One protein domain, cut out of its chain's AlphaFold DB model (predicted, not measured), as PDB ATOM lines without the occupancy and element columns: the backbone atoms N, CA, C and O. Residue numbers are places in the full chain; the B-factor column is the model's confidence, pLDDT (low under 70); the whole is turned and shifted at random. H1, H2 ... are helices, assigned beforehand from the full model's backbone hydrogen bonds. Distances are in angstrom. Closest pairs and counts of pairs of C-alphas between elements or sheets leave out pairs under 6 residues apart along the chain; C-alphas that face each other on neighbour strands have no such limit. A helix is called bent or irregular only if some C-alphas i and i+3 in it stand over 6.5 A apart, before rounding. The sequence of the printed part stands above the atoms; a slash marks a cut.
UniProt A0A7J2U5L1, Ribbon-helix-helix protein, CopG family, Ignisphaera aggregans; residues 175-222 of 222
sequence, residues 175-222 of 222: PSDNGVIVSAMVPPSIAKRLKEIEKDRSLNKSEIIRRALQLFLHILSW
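This is residues 175 to 222 of the 222 residues of the protein "Ribbon-helix-helix protein, CopG family" of Ignisphaera aggregans (UniProt A0A7J2U5L1). Two helices stand nearly at right angles, the first residues of H2, 205 to 208, packing on residues 194 to 198 of H1, and a long tail with no named element, residues 175 to 187, leads into the first residue of H1. The far part of H2, from residue 214 on, sticks out as one free arm, and residues 175 to 181 of the tail stick out as another. The printed part has 48 residues with two named helices, H1 then H2 along the chain, and no named strand; the class is all helix. The whole is loose, with a radius of gyration of the C-alphas of 12.1 A, and spans 31 by 24 by 19 A.

H2, residues 205 to 220, is the longest helix. It touches H1, residues 188 to 201, with 4 pairs of C-alphas within 8 A. The closest C-alphas are those of Leu 194 and Lys 205, 6.4 A apart. H2 touches H1 with residues 205 to 208 alone, and H1 touches H2 with residues 194 to 198 alone. The two lines are only just about perpendicular, at 70.5 degrees, and the centres are 15.1 A apart. In H2 every O i to N i+4 pair is within hydrogen-bond range; in H1 8 of 10 are.

H2 is 22.8 A long, from C-alpha 205 at (21.700, 20.709, -43.620) to C-alpha 220 at (26.994, 39.249, -31.462). H1 is 20.2 A long and begins at C-alpha 188, at (18.214, 29.731, -52.627). Neither helix is bent.

The C-alphas of Lys 199 and Trp 222, the two farthest apart, are 34.4 A from each other. The link from H1 to H2 is tight, with 3 residues. The printed part has no cut and ends at the chain's last residue, 222. The mean pLDDT of the printed part is 74.4; residues 175 to 182, 200 to 202, 219 and 221 to 222 are under 70.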
ATOM      1  N   PRO A 175      22.431  20.178 -27.156       56.66
ATOM      2  CA  PRO A 175      21.438  19.119 -27.297       56.66
ATOM      3  C   PRO A 175      20.114  19.708 -27.796       56.66
ATOM      4  O   PRO A 175      19.713  20.790 -27.372       56.66
ATOM      5  N   SER A 176      19.417  19.011 -28.693       58.28
ATOM      6  CA  SER A 176      18.202  19.516 -29.354       58.28
ATOM      7  C   SER A 176      16.975  19.659 -28.443       58.28
ATOM      8  O   SER A 176      15.871  19.803 -28.957       58.28
ATOM      9  N   ASP A 177      17.136  19.552 -27.126       55.47
ATOM     10  CA  ASP A 177      16.061  19.120 -26.227       55.47
ATOM     11  C   ASP A 177      15.323  20.255 -25.506       55.47
ATOM     12  O   ASP A 177      14.437  20.028 -24.688       55.47
ATOM     13  N   ASN A 178      15.623  21.507 -25.844       56.19
ATOM     14  CA  ASN A 178      14.852  22.641 -25.347       56.19
ATOM     15  C   ASN A 178      13.827  23.007 -26.419       56.19
ATOM     16  O   ASN A 178      14.227  23.380 -27.518       56.19
ATOM     17  N   GLY A 179      12.528  22.893 -26.106       61.97
ATOM     18  CA  GLY A 179      11.360  23.048 -26.997       61.97
ATOM     19  C   GLY A 179      11.172  24.400 -27.710       61.97
ATOM     20  O   GLY A 179      10.047  24.801 -27.997       61.97
ATOM     21  N   VAL A 180      12.256  25.114 -28.003       66.25
ATOM     22  CA  VAL A 180      12.322  26.348 -28.778       66.25
ATOM     23  C   VAL A 180      12.770  26.005 -30.200       66.25
ATOM     24  O   VAL A 180      13.924  25.659 -30.447       66.25
ATOM     25  N   ILE A 181      11.847  26.123 -31.153       68.88
ATOM     26  CA  ILE A 181      12.126  25.926 -32.578       68.88
ATOM     27  C   ILE A 181      12.456  27.281 -33.205       68.88
ATOM     28  O   ILE A 181      11.647  28.206 -33.164       68.88
ATOM     29  N   VAL A 182      13.635  27.387 -33.820       69.25
ATOM     30  CA  VAL A 182      14.037  28.561 -34.605       69.25
ATOM     31  C   VAL A 182      13.933  28.233 -36.091       69.25
ATOM     32  O   VAL A 182      14.634  27.358 -36.600       69.25
ATOM     33  N   SER A 183      13.076  28.966 -36.797       75.75
ATOM     34  CA  SER A 183      12.927  28.881 -38.251       75.75
ATOM     35  C   SER A 183      13.846  29.900 -38.923       75.75
ATOM     36  O   SER A 183      13.670  31.102 -38.735       75.75
ATOM     37  N   ALA A 184      14.799  29.448 -39.737       75.31
ATOM     38  CA  ALA A 184      15.663  30.331 -40.522       75.31
ATOM     39  C   ALA A 184      15.356  30.192 -42.018       75.31
ATOM     40  O   ALA A 184      15.470  29.106 -42.591       75.31
ATOM     41  N   MET A 185      14.993  31.299 -42.670       81.19
ATOM     42  CA  MET A 185      14.906  31.338 -44.129       81.19
ATOM     43  C   MET A 185      16.309  31.442 -44.721       81.19
ATOM     44  O   MET A 185      17.035  32.402 -44.476       81.19
ATOM     45  N   VAL A 186      16.677  30.444 -45.523       80.88
ATOM     46  CA  VAL A 186      17.966  30.405 -46.215       80.88
ATOM     47  C   VAL A 186      17.748  30.770 -47.684       80.88
ATOM     48  O   VAL A 186      17.000  30.061 -48.365       80.88
ATOM     49  N   PRO A 187      18.402  31.827 -48.204       88.75
ATOM     50  CA  PRO A 187      18.340  32.184 -49.616       88.75
ATOM     51  C   PRO A 187      18.656  30.993 -50.542       88.75
ATOM     52  O   PRO A 187      19.553  30.203 -50.218       88.75
ATOM     53  N   PRO A 188      18.004  30.864 -51.717       86.75
ATOM     54  CA  PRO A 188      18.214  29.731 -52.627       86.75
ATOM     55  C   PRO A 188      19.681  29.507 -53.026       86.75
ATOM     56  O   PRO A 188      20.126  28.364 -53.137       86.75
ATOM     57  N   SER A 189      20.453  30.589 -53.180       87.38
ATOM     58  CA  SER A 189      21.889  30.547 -53.484       87.38
ATOM     59  C   SER A 189      22.706  29.860 -52.384       87.38
ATOM     60  O   SER A 189      23.568  29.031 -52.678       87.38
ATOM     61  N   ILE A 190      22.403  30.142 -51.115       84.81
ATOM     62  CA  ILE A 190      23.046  29.506 -49.957       84.81
ATOM     63  C   ILE A 190      22.553  28.063 -49.810       84.81
ATOM     64  O   ILE A 190      23.355  27.163 -49.578       84.81
ATOM     65  N   ALA A 191      21.256  27.810 -50.016       84.25
ATOM     66  CA  ALA A 191      20.688  26.465 -49.945       84.25
ATOM     67  C   ALA A 191      21.318  25.498 -50.965       84.25
ATOM     68  O   ALA A 191      21.501  24.321 -50.654       84.25
ATOM     69  N   LYS A 192      21.678  25.990 -52.158       86.06
ATOM     70  CA  LYS A 192      22.414  25.213 -53.163       86.06
ATOM     71  C   LYS A 192      23.818  24.837 -52.672       86.06
ATOM     72  O   LYS A 192      24.154  23.659 -52.705       86.06
ATOM     73  N   ARG A 193      24.582  25.798 -52.131       83.25
ATOM     74  CA  ARG A 193      25.919  25.541 -51.550       83.25
ATOM     75  C   ARG A 193      25.861  24.583 -50.358       83.25
ATOM     76  O   ARG A 193      26.723  23.727 -50.220       83.25
ATOM     77  N   LEU A 194      24.825  24.674 -49.520       83.69
ATOM     78  CA  LEU A 194      24.632  23.740 -48.403       83.69
ATOM     79  C   LEU A 194      24.484  22.290 -48.881       83.69
ATOM     80  O   LEU A 194      25.083  21.404 -48.285       83.69
ATOM     81  N   LYS A 195      23.745  22.053 -49.975       81.69
ATOM     82  CA  LYS A 195      23.617  20.712 -50.574       81.69
ATOM     83  C   LYS A 195      24.937  20.177 -51.128       81.69
ATOM     84  O   LYS A 195      25.121  18.966 -51.174       81.69
ATOM     85  N   GLU A 196      25.820  21.053 -51.600       81.94
ATOM     86  CA  GLU A 196      27.158  20.666 -52.064       81.94
ATOM     87  C   GLU A 196      28.027  20.234 -50.874       81.94
ATOM     88  O   GLU A 196      28.615  19.160 -50.908       81.94
ATOM     89  N   ILE A 197      28.007  20.997 -49.775       77.00
ATOM     90  CA  ILE A 197      28.756  20.691 -48.542       77.00
ATOM     91  C   ILE A 197      28.247  19.411 -47.855       77.00
ATOM     92  O   ILE A 197      29.039  18.628 -47.334       77.00
ATOM     93  N   GLU A 198      26.931  19.185 -47.855       78.50
ATOM     94  CA  GLU A 198      26.287  18.002 -47.263       78.50
ATOM     95  C   GLU A 198      26.765  16.693 -47.914       78.50
ATOM     96  O   GLU A 198      26.885  15.676 -47.231       78.50
ATOM     97  N   LYS A 199      27.123  16.724 -49.207       75.31
ATOM     98  CA  LYS A 199      27.695  15.569 -49.917       75.31
ATOM     99  C   LYS A 199      29.124  15.235 -49.480       75.31
ATOM    100  O   LYS A 199      29.493  14.069 -49.535       75.31
ATOM    101  N   ASP A 200      29.892  16.231 -49.040       67.31
ATOM    102  CA  ASP A 200      31.322  16.089 -48.730       67.31
ATOM    103  C   ASP A 200      31.618  15.786 -47.254       67.31
ATOM    104  O   ASP A 200      32.670  15.229 -46.948       67.31
ATOM    105  N   ARG A 201      30.750  16.191 -46.311       63.16
ATOM    106  CA  ARG A 201      31.127  16.273 -44.879       63.16
ATOM    107  C   ARG A 201      30.284  15.463 -43.888       63.16
ATOM    108  O   ARG A 201      30.417  15.685 -42.689       63.16
ATOM    109  N   SER A 202      29.419  14.551 -44.340       65.50
ATOM    110  CA  SER A 202      28.549  13.726 -43.467       65.50
ATOM    111  C   SER A 202      27.708  14.525 -42.447       65.50
ATOM    112  O   SER A 202      27.257  13.983 -41.440       65.50
ATOM    113  N   LEU A 203      27.486  15.819 -42.695       70.31
ATOM    114  CA  LEU A 203      26.715  16.729 -41.847       70.31
ATOM    115  C   LEU A 203      25.400  17.060 -42.544       70.31
ATOM    116  O   LEU A 203      25.415  17.493 -43.693       70.31
ATOM    117  N   ASN A 204      24.272  16.912 -41.842       78.25
ATOM    118  CA  ASN A 204      22.978  17.283 -42.409       78.25
ATOM    119  C   ASN A 204      22.810  18.812 -42.478       78.25
ATOM    120  O   ASN A 204      23.378  19.567 -41.680       78.25
ATOM    121  N   LYS A 205      21.983  19.279 -43.417       77.50
ATOM    122  CA  LYS A 205      21.700  20.709 -43.620       77.50
ATOM    123  C   LYS A 205      21.315  21.456 -42.333       77.50
ATOM    124  O   LYS A 205      21.762  22.586 -42.128       77.50
ATOM    125  N   SER A 206      20.478  20.859 -41.487       77.88
ATOM    126  CA  SER A 206      19.991  21.487 -40.251       77.88
ATOM    127  C   SER A 206      21.116  21.729 -39.247       77.88
ATOM    128  O   SER A 206      21.150  22.775 -38.604       77.88
ATOM    129  N   GLU A 207      22.063  20.800 -39.151       76.12
ATOM    130  CA  GLU A 207      23.229  20.902 -38.281       76.12
ATOM    131  C   GLU A 207      24.194  21.991 -38.763       76.12
ATOM    132  O   GLU A 207      24.678  22.788 -37.960       76.12
ATOM    133  N   ILE A 208      24.402  22.109 -40.079       78.50
ATOM    134  CA  ILE A 208      25.212  23.194 -40.655       78.50
ATOM    135  C   ILE A 208      24.584  24.560 -40.336       78.50
ATOM    136  O   ILE A 208      25.283  25.479 -39.904       78.50
ATOM    137  N   ILE A 209      23.264  24.694 -40.506       81.19
ATOM    138  CA  ILE A 209      22.536  25.935 -40.197       81.19
ATOM    139  C   ILE A 209      22.619  26.252 -38.700       81.19
ATOM    140  O   ILE A 209      22.884  27.398 -38.338       81.19
ATOM    141  N   ARG A 210      22.439  25.252 -37.829       78.44
ATOM    142  CA  ARG A 210      22.529  25.420 -36.373       78.44
ATOM    143  C   ARG A 210      23.903  25.941 -35.957       78.44
ATOM    144  O   ARG A 210      23.968  26.950 -35.262       78.44
ATOM    145  N   ARG A 211      24.985  25.325 -36.444       76.94
ATOM    146  CA  ARG A 211      26.360  25.766 -36.158       76.94
ATOM    147  C   ARG A 211      26.635  27.176 -36.671       76.94
ATOM    148  O   ARG A 211      27.233  27.976 -35.960       76.94
ATOM    149  N   ALA A 212      26.164  27.508 -37.875       79.81
ATOM    150  CA  ALA A 212      26.310  28.853 -38.432       79.81
ATOM    151  C   ALA A 212      25.570  29.912 -37.595       79.81
ATOM    152  O   ALA A 212      26.110  30.989 -37.350       79.81
ATOM    153  N   LEU A 213      24.359  29.601 -37.118       79.75
ATOM    154  CA  LEU A 213      23.593  30.483 -36.236       79.75
ATOM    155  C   LEU A 213      24.251  30.632 -34.862       79.75
ATOM    156  O   LEU A 213      24.358  31.750 -34.373       79.75
ATOM    157  N   GLN A 214      24.726  29.542 -34.255       76.38
ATOM    158  CA  GLN A 214      25.467  29.597 -32.990       76.38
ATOM    159  C   GLN A 214      26.722  30.458 -33.119       76.38
ATOM    160  O   GLN A 214      26.964  31.315 -32.274       76.38
ATOM    161  N   LEU A 215      27.476  30.292 -34.209       73.81
ATOM    162  CA  LEU A 215      28.631  31.131 -34.505       73.81
ATOM    163  C   LEU A 215      28.227  32.604 -34.630       73.81
ATOM    164  O   LEU A 215      28.835  33.460 -33.997       73.81
ATOM    165  N   PHE A 216      27.175  32.905 -35.392       78.00
ATOM    166  CA  PHE A 216      26.666  34.268 -35.542       78.00
ATOM    167  C   PHE A 216      26.240  34.886 -34.202       78.00
ATOM    168  O   PHE A 216      26.590  36.026 -33.904       78.00
ATOM    169  N   LEU A 217      25.549  34.130 -33.349       76.19
ATOM    170  CA  LEU A 217      25.146  34.583 -32.017       76.19
ATOM    171  C   LEU A 217      26.347  34.769 -31.080       76.19
ATOM    172  O   LEU A 217      26.390  35.743 -30.326       76.19
ATOM    173  N   HIS A 218      27.355  33.898 -31.155       70.94
ATOM    174  CA  HIS A 218      28.622  34.103 -30.453       70.94
ATOM    175  C   HIS A 218      29.327  35.376 -30.915       70.94
ATOM    176  O   HIS A 218      29.852  36.095 -30.080       70.94
ATOM    177  N   ILE A 219      29.281  35.719 -32.204       68.62
ATOM    178  CA  ILE A 219      29.847  36.978 -32.716       68.62
ATOM    179  C   ILE A 219      29.126  38.207 -32.149       68.62
ATOM    180  O   ILE A 219      29.775  39.226 -31.911       68.62
ATOM    181  N   LEU A 220      27.813  38.124 -31.925       71.25
ATOM    182  CA  LEU A 220      26.994  39.249 -31.462       71.25
ATOM    183  C   LEU A 220      26.985  39.450 -29.939       71.25
ATOM    184  O   LEU A 220      26.667  40.540 -29.481       71.25
ATOM    185  N   SER A 221      27.335  38.433 -29.152       64.75
ATOM    186  CA  SER A 221      27.235  38.436 -27.679       64.75
ATOM    187  C   SER A 221      28.476  39.011 -26.973       64.75
ATOM    188  O   SER A 221      29.009  38.393 -26.057       64.75
ATOM    189  N   TRP A 222      28.997  40.154 -27.435       57.38
ATOM    190  CA  TRP A 222      30.038  40.904 -26.699       57.38
ATOM    191  C   TRP A 222      29.458  41.864 -25.672       57.38
ATOM    192  O   TRP A 222      28.433  42.505 -25.992       57.38
TER     193      TRP A 222